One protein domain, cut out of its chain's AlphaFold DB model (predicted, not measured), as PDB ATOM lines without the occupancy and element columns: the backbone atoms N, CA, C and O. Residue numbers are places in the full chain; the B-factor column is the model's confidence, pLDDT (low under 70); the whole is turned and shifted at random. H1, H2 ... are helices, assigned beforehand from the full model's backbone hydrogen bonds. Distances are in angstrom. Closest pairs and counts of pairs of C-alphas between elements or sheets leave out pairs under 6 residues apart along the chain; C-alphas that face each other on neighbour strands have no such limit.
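What this domain is: This is residues 243 to 355 of the 355 residues of an uncharacterized protein of Moorella thermoacetica (strain ATCC 39073 / JCM 9320) (UniProt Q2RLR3). There is little regular structure here: one helix, H1, runs through the middle, with long loops wrapped round it. The short helix H2 lies off to one side, followed by a tail to the chain's last residue. The printed part has 113 residues with two named helices, H1 then H2, and no named strand; the class is all helix, though named elements hold only 22 residues. The whole is compact, with a radius of gyration of the C-alphas of 15.0 A, and spans 43 by 31 by 30 A.

Where its parts are: H1, residues 301 to 316, measures 22.4 A from C-alpha 301 at (-26.391, -24.855, 16.671) to C-alpha 316. H2, residues 336 to 341, ends with C-alpha 341 at (-52.573, -39.261, 13.727).

How they stand to each other: H1 and H2 are apart, joined by a long link of 19 residues. In H1 every O i to N i+4 pair is within hydrogen-bond range; in H2, 0 of 2 are, and 1 of 3 O i to N i+3 pairs.

The domain as a whole: The two C-alphas farthest apart, of Asn 325 and Phe 355, are 48.1 A apart. The printed part has no cut. Confidence is under 70 at residues 243 to 256, 263 to 264 and 332 to 355.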
ATOM      1  N   ASN A 243     -39.793 -13.765  16.932       59.19
ATOM      2  CA  ASN A 243     -39.819 -14.641  18.096       59.19
ATOM      3  C   ASN A 243     -39.146 -15.947  17.667       59.19
ATOM      4  O   ASN A 243     -39.652 -16.639  16.785       59.19
ATOM      5  N   PHE A 244     -37.963 -16.218  18.214       58.56
ATOM      6  CA  PHE A 244     -37.197 -17.413  17.878       58.56
ATOM      7  C   PHE A 244     -37.954 -18.693  18.245       58.56
ATOM      8  O   PHE A 244     -38.875 -18.671  19.064       58.56
ATOM      9  N   PHE A 245     -37.556 -19.786  17.588       61.00
ATOM     10  CA  PHE A 245     -38.149 -21.116  17.701       61.00
ATOM     11  C   PHE A 245     -38.472 -21.488  19.156       61.00
ATOM     12  O   PHE A 245     -37.651 -21.217  20.039       61.00
ATOM     13  N   PRO A 246     -39.638 -22.109  19.418       62.81
ATOM     14  CA  PRO A 246     -39.933 -22.627  20.746       62.81
ATOM     15  C   PRO A 246     -38.818 -23.586  21.177       62.81
ATOM     16  O   PRO A 246     -38.261 -24.315  20.353       62.81
ATOM     17  N   GLU A 247     -38.484 -23.597  22.469       64.38
ATOM     18  CA  GLU A 247     -37.537 -24.585  22.977       64.38
ATOM     19  C   GLU A 247     -38.057 -25.992  22.664       64.38
ATOM     20  O   GLU A 247     -39.204 -26.335  22.971       64.38
ATOM     21  N   LEU A 248     -37.211 -26.815  22.038       62.78
ATOM     22  CA  LEU A 248     -37.523 -28.225  21.856       62.78
ATOM     23  C   LEU A 248     -37.745 -28.837  23.240       62.78
ATOM     24  O   LEU A 248     -36.849 -28.805  24.087       62.78
ATOM     25  N   ARG A 249     -38.930 -29.412  23.462       61.16
ATOM     26  CA  ARG A 249     -39.211 -30.187  24.674       61.16
ATOM     27  C   ARG A 249     -38.194 -31.326  24.751       61.16
ATOM     28  O   ARG A 249     -38.292 -32.299  24.007       61.16
ATOM     29  N   LYS A 250     -37.203 -31.199  25.637       56.28
ATOM     30  CA  LYS A 250     -36.250 -32.271  25.930       56.28
ATOM     31  C   LYS A 250     -36.989 -33.354  26.709       56.28
ATOM     32  O   LYS A 250     -37.241 -33.197  27.899       56.28
ATOM     33  N   ILE A 251     -37.356 -34.439  26.038       57.62
ATOM     34  CA  ILE A 251     -37.794 -35.660  26.718       57.62
ATOM     35  C   ILE A 251     -36.524 -36.315  27.276       57.62
ATOM     36  O   ILE A 251     -35.601 -36.617  26.526       57.62
ATOM     37  N   GLY A 252     -36.447 -36.459  28.602       50.72
ATOM     38  CA  GLY A 252     -35.230 -36.843  29.337       50.72
ATOM     39  C   GLY A 252     -34.724 -38.271  29.106       50.72
ATOM     40  O   GLY A 252     -33.677 -38.630  29.635       50.72
ATOM     41  N   SER A 253     -35.424 -39.082  28.314       55.91
ATOM     42  CA  SER A 253     -34.996 -40.430  27.942       55.91
ATOM     43  C   SER A 253     -35.777 -40.913  26.722       55.91
ATOM     44  O   SER A 253     -37.006 -40.980  26.775       55.91
ATOM     45  N   PHE A 254     -35.079 -41.292  25.652       57.62
ATOM     46  CA  PHE A 254     -35.636 -42.123  24.584       57.62
ATOM     47  C   PHE A 254     -35.241 -43.572  24.887       57.62
ATOM     48  O   PHE A 254     -34.105 -43.946  24.604       57.62
ATOM     49  N   PRO A 255     -36.112 -44.399  25.493       55.28
ATOM     50  CA  PRO A 255     -35.804 -45.818  25.673       55.28
ATOM     51  C   PRO A 255     -35.756 -46.570  24.333       55.28
ATOM     52  O   PRO A 255     -35.256 -47.695  24.283       55.28
ATOM     53  N   ILE A 256     -36.285 -45.958  23.262       66.25
ATOM     54  CA  ILE A 256     -36.433 -46.583  21.955       66.25
ATOM     55  C   ILE A 256     -35.911 -45.672  20.834       66.25
ATOM     56  O   ILE A 256     -36.396 -44.552  20.672       66.25
ATOM     57  N   ILE A 257     -34.925 -46.155  20.069       76.62
ATOM     58  CA  ILE A 257     -34.353 -45.492  18.889       76.62
ATOM     59  C   ILE A 257     -34.340 -46.512  17.734       76.62
ATOM     60  O   ILE A 257     -33.477 -47.391  17.720       76.62
ATOM     61  N   PRO A 258     -35.272 -46.434  16.764       84.19
ATOM     62  CA  PRO A 258     -35.283 -47.340  15.616       84.19
ATOM     63  C   PRO A 258     -34.065 -47.106  14.715       84.19
ATOM     64  O   PRO A 258     -33.470 -46.031  14.724       84.19
ATOM     65  N   THR A 259     -33.696 -48.083  13.893       89.25
ATOM     66  CA  THR A 259     -32.550 -47.975  12.973       89.25
ATOM     67  C   THR A 259     -32.903 -47.109  11.750       89.25
ATOM     68  O   THR A 259     -34.035 -47.197  11.262       89.25
ATOM     69  N   PRO A 260     -31.974 -46.287  11.216       87.25
ATOM     70  CA  PRO A 260     -32.213 -45.511   9.998       87.25
ATOM     71  C   PRO A 260     -32.607 -46.385   8.795       87.25
ATOM     72  O   PRO A 260     -32.195 -47.546   8.725       87.25
ATOM     73  N   PRO A 261     -33.345 -45.841   7.809       86.50
ATOM     74  CA  PRO A 261     -33.688 -46.585   6.603       86.50
ATOM     75  C   PRO A 261     -32.452 -47.024   5.809       86.50
ATOM     76  O   PRO A 261     -31.481 -46.282   5.666       86.50
ATOM     77  N   VAL A 262     -32.514 -48.229   5.239       79.56
ATOM     78  CA  VAL A 262     -31.409 -48.830   4.466       79.56
ATOM     79  C   VAL A 262     -31.518 -48.528   2.961       79.56
ATOM     80  O   VAL A 262     -30.529 -48.592   2.230       79.56
ATOM     81  N   GLY A 263     -32.712 -48.193   2.465       68.62
ATOM     82  CA  GLY A 263     -32.959 -47.984   1.039       68.62
ATOM     83  C   GLY A 263     -32.665 -46.561   0.555       68.62
ATOM     84  O   GLY A 263     -32.703 -45.594   1.307       68.62
ATOM     85  N   LYS A 264     -32.408 -46.414  -0.749       68.81
ATOM     86  CA  LYS A 264     -32.140 -45.116  -1.403       68.81
ATOM     87  C   LYS A 264     -33.315 -44.597  -2.235       68.81
ATOM     88  O   LYS A 264     -33.130 -43.733  -3.086       68.81
ATOM     89  N   THR A 265     -34.511 -45.152  -2.052       76.19
ATOM     90  CA  THR A 265     -35.686 -44.705  -2.804       76.19
ATOM     91  C   THR A 265     -36.106 -43.332  -2.298       76.19
ATOM     92  O   THR A 265     -36.436 -43.184  -1.124       76.19
ATOM     93  N   ILE A 266     -36.080 -42.335  -3.181       75.94
ATOM     94  CA  ILE A 266     -36.451 -40.953  -2.873       75.94
ATOM     95  C   ILE A 266     -37.834 -40.691  -3.467       75.94
ATOM     96  O   ILE A 266     -38.074 -40.988  -4.639       75.94
ATOM     97  N   SER A 267     -38.739 -40.131  -2.663       78.62
ATOM     98  CA  SER A 267     -40.051 -39.689  -3.142       78.62
ATOM     99  C   SER A 267     -39.916 -38.624  -4.233       78.62
ATOM    100  O   SER A 267     -39.036 -37.762  -4.189       78.62
ATOM    101  N   THR A 268     -40.817 -38.641  -5.212       79.38
ATOM    102  CA  THR A 268     -40.924 -37.560  -6.204       79.38
ATOM    103  C   THR A 268     -41.558 -36.297  -5.611       79.38
ATOM    104  O   THR A 268     -41.384 -35.209  -6.163       79.38
ATOM    105  N   ILE A 269     -42.251 -36.422  -4.473       78.44
ATOM    106  CA  ILE A 269     -42.831 -35.306  -3.727       78.44
ATOM    107  C   ILE A 269     -41.717 -34.589  -2.957       78.44
ATOM    108  O   ILE A 269     -40.964 -35.203  -2.205       78.44
ATOM    109  N   LYS A 270     -41.626 -33.266  -3.126       80.75
ATOM    110  CA  LYS A 270     -40.647 -32.413  -2.439       80.75
ATOM    111  C   LYS A 270     -41.345 -31.527  -1.419       80.75
ATOM    112  O   LYS A 270     -42.284 -30.816  -1.766       80.75
ATOM    113  N   VAL A 271     -40.834 -31.521  -0.192       82.88
ATOM    114  CA  VAL A 271     -41.304 -30.641   0.884       82.88
ATOM    115  C   VAL A 271     -40.263 -29.554   1.136       82.88
ATOM    116  O   VAL A 271     -39.090 -29.847   1.360       82.88
ATOM    117  N   GLY A 272     -40.683 -28.289   1.070       86.75
ATOM    118  CA  GLY A 272     -39.849 -27.147   1.442       86.75
ATOM    119  C   GLY A 272     -39.980 -26.847   2.933       86.75
ATOM    120  O   GLY A 272     -41.089 -26.610   3.404       86.75
ATOM    121  N   ILE A 273     -38.862 -26.835   3.661       84.94
ATOM    122  CA  ILE A 273     -38.819 -26.524   5.097       84.94
ATOM    123  C   ILE A 273     -38.065 -25.204   5.291       84.94
ATOM    124  O   ILE A 273     -36.921 -25.072   4.858       84.94
ATOM    125  N   PHE A 274     -38.712 -24.232   5.938       85.69
ATOM    126  CA  PHE A 274     -38.103 -22.960   6.331       85.69
ATOM    127  C   PHE A 274     -37.878 -22.967   7.841       85.69
ATOM    128  O   PHE A 274     -38.803 -22.718   8.610       85.69
ATOM    129  N   ASP A 275     -36.651 -23.271   8.250       84.00
ATOM    130  CA  ASP A 275     -36.274 -23.409   9.655       84.00
ATOM    131  C   ASP A 275     -34.826 -22.925   9.867       84.00
ATOM    132  O   ASP A 275     -34.226 -22.283   9.004       84.00
ATOM    133  N   GLY A 276     -34.260 -23.218  11.030       81.69
ATOM    134  CA  GLY A 276     -32.961 -22.796  11.517       81.69
ATOM    135  C   GLY A 276     -31.715 -23.371  10.840       81.69
ATOM    136  O   GLY A 276     -30.605 -23.107  11.306       81.69
ATOM    137  N   GLY A 277     -31.894 -24.159   9.782       87.31
ATOM    138  CA  GLY A 277     -30.867 -24.998   9.165       87.31
ATOM    139  C   GLY A 277     -31.124 -26.482   9.420       87.31
ATOM    140  O   GLY A 277     -32.120 -26.852  10.037       87.31
ATOM    141  N   ILE A 278     -30.239 -27.342   8.923       90.38
ATOM    142  CA  ILE A 278     -30.388 -28.796   9.047       90.38
ATOM    143  C   ILE A 278     -29.027 -29.477   9.164       90.38
ATOM    144  O   ILE A 278     -28.078 -29.113   8.476       90.38
ATOM    145  N   ASP A 279     -28.935 -30.490  10.019       92.00
ATOM    146  CA  ASP A 279     -27.794 -31.398  10.039       92.00
ATOM    147  C   ASP A 279     -28.001 -32.495   8.990       92.00
ATOM    148  O   ASP A 279     -28.586 -33.549   9.254       92.00
ATOM    149  N   ALA A 280     -27.522 -32.234   7.775       88.06
ATOM    150  CA  ALA A 280     -27.589 -33.188   6.672       88.06
ATOM    151  C   ALA A 280     -26.655 -34.401   6.854       88.06
ATOM    152  O   ALA A 280     -26.709 -35.323   6.046       88.06
ATOM    153  N   THR A 281     -25.805 -34.428   7.890       90.62
ATOM    154  CA  THR A 281     -24.967 -35.600   8.203       90.62
ATOM    155  C   THR A 281     -25.692 -36.624   9.070       90.62
ATOM    156  O   THR A 281     -25.238 -37.761   9.192       90.62
ATOM    157  N   ASN A 282     -26.845 -36.252   9.634       90.06
ATOM    158  CA  ASN A 282     -27.663 -37.142  10.439       90.06
ATOM    159  C   ASN A 282     -28.068 -38.388   9.613       90.06
ATOM    160  O   ASN A 282     -28.690 -38.228   8.559       90.06
ATOM    161  N   PRO A 283     -27.780 -39.624  10.072       89.81
ATOM    162  CA  PRO A 283     -28.075 -40.856   9.329       89.81
ATOM    163  C   PRO A 283     -29.546 -41.042   8.941       89.81
ATOM    164  O   PRO A 283     -29.837 -41.670   7.929       89.81
ATOM    165  N   TYR A 284     -30.470 -40.471   9.717       88.44
ATOM    166  CA  TYR A 284     -31.901 -40.487   9.421       88.44
ATOM    167  C   TYR A 284     -32.285 -39.480   8.329       88.44
ATOM    168  O   TYR A 284     -33.376 -39.541   7.794       88.44
ATOM    169  N   LEU A 285     -31.426 -38.523   7.975       89.69
ATOM    170  CA  LEU A 285     -31.764 -37.446   7.037       89.69
ATOM    171  C   LEU A 285     -30.897 -37.457   5.776       89.69
ATOM    172  O   LEU A 285     -31.373 -37.046   4.719       89.69
ATOM    173  N   ALA A 286     -29.653 -37.934   5.867       87.38
ATOM    174  CA  ALA A 286     -28.587 -37.704   4.888       87.38
ATOM    175  C   ALA A 286     -28.935 -38.045   3.428       87.38
ATOM    176  O   ALA A 286     -28.427 -37.407   2.509       87.38
ATOM    177  N   ASN A 287     -29.822 -39.017   3.198       86.12
ATOM    178  CA  ASN A 287     -30.233 -39.434   1.852       86.12
ATOM    179  C   ASN A 287     -31.522 -38.762   1.345       86.12
ATOM    180  O   ASN A 287     -31.886 -38.943   0.183       86.12
ATOM    181  N   TYR A 288     -32.224 -38.011   2.195       87.06
ATOM    182  CA  TYR A 288     -33.582 -37.523   1.930       87.06
ATOM    183  C   TYR A 288     -33.714 -36.002   2.000       87.06
ATOM    184  O   TYR A 288     -34.734 -35.457   1.579       87.06
ATOM    185  N   VAL A 289     -32.696 -35.305   2.507       88.56
ATOM    186  CA  VAL A 289     -32.727 -33.852   2.684       88.56
ATOM    187  C   VAL A 289     -31.663 -33.161   1.845       88.56
ATOM    188  O   VAL A 289     -30.584 -33.691   1.592       88.56
ATOM    189  N   LYS A 290     -31.967 -31.935   1.425       87.56
ATOM    190  CA  LYS A 290     -31.014 -31.047   0.762       87.56
ATOM    191  C   LYS A 290     -31.113 -29.669   1.390       87.56
ATOM    192  O   LYS A 290     -32.147 -29.010   1.275       87.56
ATOM    193  N   GLU A 291     -30.029 -29.224   2.010       87.44
ATOM    194  CA  GLU A 291     -29.937 -27.857   2.503       87.44
ATOM    195  C   GLU A 291     -29.815 -26.874   1.329       87.44
ATOM    196  O   GLU A 291     -29.038 -27.078   0.395       87.44
ATOM    197  N   ASN A 292     -30.583 -25.785   1.386       84.25
ATOM    198  CA  ASN A 292     -30.432 -24.656   0.477       84.25
ATOM    199  C   ASN A 292     -29.975 -23.442   1.290       84.25
ATOM    200  O   ASN A 292     -30.768 -22.807   1.983       84.25
ATOM    201  N   SER A 293     -28.687 -23.114   1.198       77.12
ATOM    202  CA  SER A 293     -28.105 -21.947   1.868       77.12
ATOM    203  C   SER A 293     -28.480 -20.657   1.133       77.12
ATOM    204  O   SER A 293     -27.766 -20.192   0.249       77.12
ATOM    205  N   LEU A 294     -29.634 -20.088   1.484       74.25
ATOM    206  CA  LEU A 294     -30.162 -18.868   0.858       74.25
ATOM    207  C   LEU A 294     -29.652 -17.572   1.511       74.25
ATOM    208  O   LEU A 294     -29.799 -16.494   0.936       74.25
ATOM    209  N   ILE A 295     -29.056 -17.657   2.704       77.56
ATOM    210  CA  ILE A 295     -28.609 -16.503   3.494       77.56
ATOM    211  C   ILE A 295     -27.177 -16.699   4.007       77.56
ATOM    212  O   ILE A 295     -26.739 -17.816   4.249       77.56
ATOM    213  N   LYS A 296     -26.437 -15.593   4.172       77.38
ATOM    214  CA  LYS A 296     -25.014 -15.591   4.584       77.38
ATOM    215  C   LYS A 296     -24.805 -15.542   6.103       77.38
ATOM    216  O   LYS A 296     -23.676 -15.395   6.569       77.38
ATOM    217  N   THR A 297     -25.881 -15.569   6.881       78.50
ATOM    218  CA  THR A 297     -25.796 -15.585   8.344       78.50
ATOM    219  C   THR A 297     -25.188 -16.896   8.808       78.50
ATOM    220  O   THR A 297     -25.534 -17.954   8.288       78.50
ATOM    221  N   LYS A 298     -24.288 -16.825   9.794       82.31
ATOM    222  CA  LYS A 298     -23.680 -18.028  10.360       82.31
ATOM    223  C   LYS A 298     -24.769 -18.931  10.953       82.31
ATOM    224  O   LYS A 298     -25.654 -18.404  11.634       82.31
ATOM    225  N   PRO A 299     -24.697 -20.252  10.733       83.62
ATOM    226  CA  PRO A 299     -25.613 -21.181  11.367       83.62
ATOM    227  C   PRO A 299     -25.500 -21.110  12.890       83.62
ATOM    228  O   PRO A 299     -24.412 -20.906  13.435       83.62
ATOM    229  N   HIS A 300     -26.624 -21.294  13.576       85.88
ATOM    230  CA  HIS A 300     -26.665 -21.356  15.032       85.88
ATOM    231  C   HIS A 300     -27.006 -22.790  15.461       85.88
ATOM    232  O   HIS A 300     -28.042 -23.299  15.027       85.88
ATOM    233  N   PRO A 301     -26.208 -23.442  16.331       88.12
ATOM    234  CA  PRO A 301     -26.391 -24.855  16.671       88.12
ATOM    235  C   PRO A 301     -27.811 -25.214  17.124       88.12
ATOM    236  O   PRO A 301     -28.399 -26.150  16.599       88.12
ATOM    237  N   THR A 302     -28.413 -24.421  18.017       85.12
ATOM    238  CA  THR A 302     -29.791 -24.651  18.496       85.12
ATOM    239  C   THR A 302     -30.828 -24.636  17.371       85.12
ATOM    240  O   THR A 302     -31.802 -25.381  17.418       85.12
ATOM    241  N   TYR A 303     -30.626 -23.794  16.358       85.56
ATOM    242  CA  TYR A 303     -31.557 -23.641  15.242       85.56
ATOM    243  C   TYR A 303     -31.388 -24.779  14.233       85.56
ATOM    244  O   TYR A 303     -32.383 -25.291  13.733       85.56
ATOM    245  N   ILE A 304     -30.156 -25.261  14.036       89.69
ATOM    246  CA  ILE A 304     -29.904 -26.508  13.304       89.69
ATOM    247  C   ILE A 304     -30.587 -27.677  14.016       89.69
ATOM    248  O   ILE A 304     -31.279 -28.454  13.374       89.69
ATOM    249  N   THR A 305     -30.443 -27.806  15.339       88.44
ATOM    250  CA  THR A 305     -31.103 -28.884  16.093       88.44
ATOM    251  C   THR A 305     -32.623 -28.846  15.921       88.44
ATOM    252  O   THR A 305     -33.235 -29.896  15.728       88.44
ATOM    253  N   HIS A 306     -33.229 -27.653  15.948       86.62
ATOM    254  CA  HIS A 306     -34.662 -27.482  15.700       86.62
ATOM    255  C   HIS A 306     -35.055 -27.914  14.282       86.62
ATOM    256  O   HIS A 306     -35.913 -28.784  14.134       86.62
ATOM    257  N   GLY A 307     -34.382 -27.407  13.249       88.62
ATOM    258  CA  GLY A 307     -34.701 -27.768  11.868       88.62
ATOM    259  C   GLY A 307     -34.440 -29.243  11.543       88.62
ATOM    260  O   GLY A 307     -35.235 -29.860  10.836       88.62
ATOM    261  N   THR A 308     -33.412 -29.858  12.135       90.75
ATOM    262  CA  THR A 308     -33.170 -31.312  12.085       90.75
ATOM    263  C   THR A 308     -34.335 -32.097  12.689       90.75
ATOM    264  O   THR A 308     -34.785 -33.077  12.096       90.75
ATOM    265  N   ALA A 309     -34.863 -31.666  13.839       86.94
ATOM    266  CA  ALA A 309     -36.015 -32.312  14.466       86.94
ATOM    267  C   ALA A 309     -37.287 -32.168  13.611       86.94
ATOM    268  O   ALA A 309     -37.997 -33.151  13.399       86.94
ATOM    269  N   VAL A 310     -37.543 -30.974  13.062       86.50
ATOM    270  CA  VAL A 310     -38.667 -30.726  12.141       86.50
ATOM    271  C   VAL A 310     -38.560 -31.606  10.896       86.50
ATOM    272  O   VAL A 310     -39.540 -32.242  10.516       86.50
ATOM    273  N   ALA A 311     -37.375 -31.706  10.289       89.62
ATOM    274  CA  ALA A 311     -37.148 -32.569   9.131       89.62
ATOM    275  C   ALA A 311     -37.389 -34.052   9.451       89.62
ATOM    276  O   ALA A 311     -38.011 -34.751   8.654       89.62
ATOM    277  N   GLY A 312     -36.970 -34.517  10.633       88.56
ATOM    278  CA  GLY A 312     -37.269 -35.870  11.104       88.56
ATOM    279  C   GLY A 312     -38.773 -36.141  11.195       88.56
ATOM    280  O   GLY A 312     -39.244 -37.151  10.679       88.56
ATOM    281  N   VAL A 313     -39.543 -35.207  11.765       85.50
ATOM    282  CA  VAL A 313     -41.013 -35.315  11.840       85.50
ATOM    283  C   VAL A 313     -41.647 -35.315  10.448       85.50
ATOM    284  O   VAL A 313     -42.565 -36.089  10.202       85.50
ATOM    285  N   VAL A 314     -41.162 -34.493   9.516       85.31
ATOM    286  CA  VAL A 314     -41.687 -34.451   8.139       85.31
ATOM    287  C   VAL A 314     -41.457 -35.769   7.395       85.31
ATOM    288  O   VAL A 314     -42.298 -36.168   6.592       85.31
ATOM    289  N   LEU A 315     -40.326 -36.437   7.627       85.06
ATOM    290  CA  LEU A 315     -39.995 -37.687   6.941       85.06
ATOM    291  C   LEU A 315     -40.663 -38.908   7.577       85.06
ATOM    292  O   LEU A 315     -41.079 -39.806   6.848       85.06
ATOM    293  N   TYR A 316     -40.751 -38.946   8.907       83.81
ATOM    294  CA  TYR A 316     -41.102 -40.163   9.646       83.81
ATOM    295  C   TYR A 316     -42.345 -40.044  10.522       83.81
ATOM    296  O   TYR A 316     -42.831 -41.054  11.024       83.81
ATOM    297  N   GLY A 317     -42.860 -38.832  10.730       80.50
ATOM    298  CA  GLY A 317     -43.927 -38.594  11.692       80.50
ATOM    299  C   GLY A 317     -43.503 -38.964  13.124       80.50
ATOM    300  O   GLY A 317     -42.321 -38.869  13.477       80.50
ATOM    301  N   PRO A 318     -44.457 -39.335  13.991       78.12
ATOM    302  CA  PRO A 318     -44.160 -39.751  15.354       78.12
ATOM    303  C   PRO A 318     -43.505 -41.146  15.378       78.12
ATOM    304  O   PRO A 318     -44.016 -42.110  14.816       78.12
ATOM    305  N   LEU A 319     -42.359 -41.256  16.058       78.75
ATOM    306  CA  LEU A 319     -41.555 -42.489  16.103       78.75
ATOM    307  C   LEU A 319     -41.915 -43.450  17.247       78.75
ATOM    308  O   LEU A 319     -41.333 -44.523  17.365       78.75
ATOM    309  N   ASN A 320     -42.859 -43.073  18.105       77.00
ATOM    310  CA  ASN A 320     -43.268 -43.827  19.294       77.00
ATOM    311  C   ASN A 320     -43.943 -45.177  18.990       77.00
ATOM    312  O   ASN A 320     -44.124 -45.970  19.908       77.00
ATOM    313  N   ASN A 321     -44.310 -45.425  17.732       73.94
ATOM    314  CA  ASN A 321     -44.907 -46.683  17.283       73.94
ATOM    315  C   ASN A 321     -43.865 -47.715  16.812       73.94
ATOM    316  O   ASN A 321     -44.246 -48.797  16.372       73.94
ATOM    317  N   TYR A 322     -42.573 -47.377  16.847       77.81
ATOM    318  CA  TYR A 322     -41.486 -48.262  16.435       77.81
ATOM    319  C   TYR A 322     -40.731 -48.807  17.644       77.81
ATOM    320  O   TYR A 322     -40.581 -48.106  18.642       77.81
ATOM    321  N   ASP A 323     -40.204 -50.025  17.512       79.62
ATOM    322  CA  ASP A 323     -39.360 -50.681  18.512       79.62
ATOM    323  C   ASP A 323     -37.862 -50.514  18.183       79.62
ATOM    324  O   ASP A 323     -37.479 -50.147  17.070       79.62
ATOM    325  N   ASN A 324     -36.978 -50.852  19.133       76.62
ATOM    326  CA  ASN A 324     -35.516 -50.702  18.991       76.62
ATOM    327  C   ASN A 324     -34.908 -51.490  17.821       76.62
ATOM    328  O   ASN A 324     -33.872 -51.111  17.282       76.62
ATOM    329  N   ASN A 325     -35.553 -52.584  17.417       78.31
ATOM    330  CA  ASN A 325     -35.079 -53.442  16.333       78.31
ATOM    331  C   ASN A 325     -35.718 -53.094  14.984       78.31
ATOM    332  O   ASN A 325     -35.437 -53.751  13.980       78.31
ATOM    333  N   THR A 326     -36.602 -52.095  14.938       84.50
ATOM    334  CA  THR A 326     -37.256 -51.716  13.694       84.50
ATOM    335  C   THR A 326     -36.318 -50.870  12.846       84.50
ATOM    336  O   THR A 326     -35.806 -49.844  13.289       84.50
ATOM    337  N   VAL A 327     -36.115 -51.282  11.596       87.00
ATOM    338  CA  VAL A 327     -35.535 -50.428  10.558       87.00
ATOM    339  C   VAL A 327     -36.651 -49.544  10.020       87.00
ATOM    340  O   VAL A 327     -37.682 -50.055   9.578       87.00
ATOM    341  N   LEU A 328     -36.460 -48.227  10.061       86.06
ATOM    342  CA  LEU A 328     -37.448 -47.301   9.527       86.06
ATOM    343  C   LEU A 328     -37.656 -47.538   8.024       86.06
ATOM    344  O   LEU A 328     -36.691 -47.770   7.289       86.06
ATOM    345  N   PRO A 329     -38.906 -47.460   7.540       83.50
ATOM    346  CA  PRO A 329     -39.166 -47.514   6.111       83.50
ATOM    347  C   PRO A 329     -38.536 -46.303   5.410       83.50
ATOM    348  O   PRO A 329     -38.311 -45.251   6.016       83.50
ATOM    349  N   ASN A 330     -38.285 -46.428   4.103       81.38
ATOM    350  CA  ASN A 330     -37.918 -45.259   3.306       81.38
ATOM    351  C   ASN A 330     -39.054 -44.223   3.393       81.38
ATOM    352  O   ASN A 330     -40.216 -44.591   3.203       81.38
ATOM    353  N   PRO A 331     -38.749 -42.944   3.650       76.31
ATOM    354  CA  PRO A 331     -39.761 -41.909   3.709       76.31
ATOM    355  C   PRO A 331     -40.286 -41.641   2.295       76.31
ATOM    356  O   PRO A 331     -39.578 -41.124   1.431       76.31
ATOM    357  N   PHE A 332     -41.551 -41.973   2.049       64.25
ATOM    358  CA  PHE A 332     -42.224 -41.666   0.782       64.25
ATOM    359  C   PHE A 332     -42.871 -40.268   0.776       64.25
ATOM    360  O   PHE A 332     -43.508 -39.877  -0.203       64.25
ATOM    361  N   GLY A 333     -42.617 -39.476   1.825       54.09
ATOM    362  CA  GLY A 333     -43.382 -38.280   2.163       54.09
ATOM    363  C   GLY A 333     -44.681 -38.686   2.857       54.09
ATOM    364  O   GLY A 333     -45.327 -39.644   2.441       54.09
ATOM    365  N   LEU A 334     -45.045 -37.991   3.934       53.16
ATOM    366  CA  LEU A 334     -46.310 -38.232   4.630       53.16
ATOM    367  C   LEU A 334     -47.471 -38.069   3.640       53.16
ATOM    368  O   LEU A 334     -47.603 -37.023   2.996       53.16
ATOM    369  N   THR A 335     -48.318 -39.089   3.523       46.09
ATOM    370  CA  THR A 335     -49.592 -38.957   2.816       46.09
ATOM    371  C   THR A 335     -50.535 -38.103   3.669       46.09
ATOM    372  O   THR A 335     -50.382 -38.068   4.888       46.09
ATOM    373  N   PRO A 336     -51.541 -37.416   3.097       42.44
ATOM    374  CA  PRO A 336     -52.497 -36.626   3.881       42.44
ATOM    375  C   PRO A 336     -53.170 -37.392   5.040       42.44
ATOM    376  O   PRO A 336     -53.527 -36.776   6.040       42.44
ATOM    377  N   ALA A 337     -53.289 -38.722   4.944       39.94
ATOM    378  CA  ALA A 337     -53.834 -39.585   5.997       39.94
ATOM    379  C   ALA A 337     -52.890 -39.763   7.208       39.94
ATOM    380  O   ALA A 337     -53.351 -40.012   8.324       39.94
ATOM    381  N   ASP A 338     -51.582 -39.571   7.025       46.22
ATOM    382  CA  ASP A 338     -50.584 -39.676   8.097       46.22
ATOM    383  C   ASP A 338     -50.572 -38.424   9.001       46.22
ATOM    384  O   ASP A 338     -50.102 -38.469  10.137       46.22
ATOM    385  N   TRP A 339     -51.154 -37.309   8.538       43.84
ATOM    386  CA  TRP A 339     -51.291 -36.064   9.311       43.84
ATOM    387  C   TRP A 339     -52.426 -36.120  10.344       43.84
ATOM    388  O   TRP A 339     -52.409 -35.372  11.320       43.84
ATOM    389  N   THR A 340     -53.391 -37.029  10.174       37.81
ATOM    390  CA  THR A 340     -54.537 -37.207  11.084       37.81
ATOM    391  C   THR A 340     -54.177 -37.874  12.419       37.81
ATOM    392  O   THR A 340     -54.946 -37.766  13.371       37.81
ATOM    393  N   TYR A 341     -53.007 -38.516  12.531       35.78
ATOM    394  CA  TYR A 341     -52.573 -39.261  13.727       35.78
ATOM    395  C   TYR A 341     -51.557 -38.531  14.620       35.78
ATOM    396  O   TYR A 341     -51.043 -39.119  15.571       35.78
ATOM    397  N   ALA A 342     -51.301 -37.241  14.383       37.38
ATOM    398  CA  ALA A 342     -50.427 -36.420  15.225       37.38
ATOM    399  C   ALA A 342     -51.205 -35.349  16.031       37.38
ATOM    400  O   ALA A 342     -50.936 -34.158  15.867       37.38
ATOM    401  N   PRO A 343     -52.150 -35.720  16.924       33.84
ATOM    402  CA  PRO A 343     -52.950 -34.748  17.679       33.84
ATOM    403  C   PRO A 343     -52.113 -33.866  18.630       33.84
ATOM    404  O   PRO A 343     -52.552 -32.776  18.993       33.84
ATOM    405  N   ASP A 344     -50.890 -34.288  18.977       32.69
ATOM    406  CA  ASP A 344     -50.015 -33.595  19.936       32.69
ATOM    407  C   ASP A 344     -48.821 -32.853  19.317       32.69
ATOM    408  O   ASP A 344     -48.068 -32.168  20.027       32.69
ATOM    409  N   ILE A 345     -48.654 -32.908  17.991       35.88
ATOM    410  CA  ILE A 345     -47.694 -32.052  17.291       35.88
ATOM    411  C   ILE A 345     -48.394 -30.725  16.987       35.88
ATOM    412  O   ILE A 345     -48.741 -30.399  15.855       35.88
ATOM    413  N   LYS A 346     -48.559 -29.897  18.025       30.50
ATOM    414  CA  LYS A 346     -48.648 -28.448  17.820       30.50
ATOM    415  C   LYS A 346     -47.277 -27.970  17.344       30.50
ATOM    416  O   LYS A 346     -46.493 -27.445  18.132       30.50
ATOM    417  N   LEU A 347     -46.988 -28.132  16.053       32.34
ATOM    418  CA  LEU A 347     -46.088 -27.202  15.383       32.34
ATOM    419  C   LEU A 347     -46.763 -25.846  15.549       32.34
ATOM    420  O   LEU A 347     -47.831 -25.596  14.989       32.34
ATOM    421  N   SER A 348     -46.220 -25.023  16.442       28.42
ATOM    422  CA  SER A 348     -46.737 -23.697  16.724       28.42
ATOM    423  C   SER A 348     -46.522 -22.824  15.495       28.42
ATOM    424  O   SER A 348     -45.606 -22.007  15.440       28.42
ATOM    425  N   CYS A 349     -47.395 -22.970  14.508       28.95
ATOM    426  CA  CYS A 349     -47.616 -21.988  13.469       28.95
ATOM    427  C   CYS A 349     -48.362 -20.810  14.101       28.95
ATOM    428  O   CYS A 349     -49.503 -20.517  13.762       28.95
ATOM    429  N   ASN A 350     -47.699 -20.097  15.015       25.42
ATOM    430  CA  ASN A 350     -48.063 -18.725  15.349       25.42
ATOM    431  C   ASN A 350     -47.551 -17.791  14.243       25.42
ATOM    432  O   ASN A 350     -46.911 -16.781  14.506       25.42
ATOM    433  N   PHE A 351     -47.876 -18.106  12.991       27.48
ATOM    434  CA  PHE A 351     -48.173 -17.057  12.038       27.48
ATOM    435  C   PHE A 351     -49.663 -16.801  12.188       27.48
ATOM    436  O   PHE A 351     -50.490 -17.406  11.509       27.48
ATOM    437  N   SER A 352     -50.018 -15.902  13.111       24.31
ATOM    438  CA  SER A 352     -51.296 -15.217  12.988       24.31
ATOM    439  C   SER A 352     -51.197 -14.348  11.738       24.31
ATOM    440  O   SER A 352     -50.879 -13.161  11.798       24.31
ATOM    441  N   SER A 353     -51.456 -14.946  10.586       26.88
ATOM    442  CA  SER A 353     -51.902 -14.241   9.401       26.88
ATOM    443  C   SER A 353     -53.308 -13.714   9.692       26.88
ATOM    444  O   SER A 353     -54.326 -14.203   9.209       26.88
ATOM    445  N   SER A 354     -53.361 -12.702  10.557       24.64
ATOM    446  CA  SER A 354     -54.512 -11.821  10.682       24.64
ATOM    447  C   SER A 354     -54.517 -10.930   9.439       24.64
ATOM    448  O   SER A 354     -54.091  -9.779   9.504       24.64
ATOM    449  N   PHE A 355     -54.919 -11.495   8.297       29.78
ATOM    450  CA  PHE A 355     -55.164 -10.745   7.065       29.78
ATOM    451  C   PHE A 355     -56.513 -10.022   7.086       29.78
ATOM    452  O   PHE A 355     -57.519 -10.574   7.607       29.78
TER     453      PHE A 355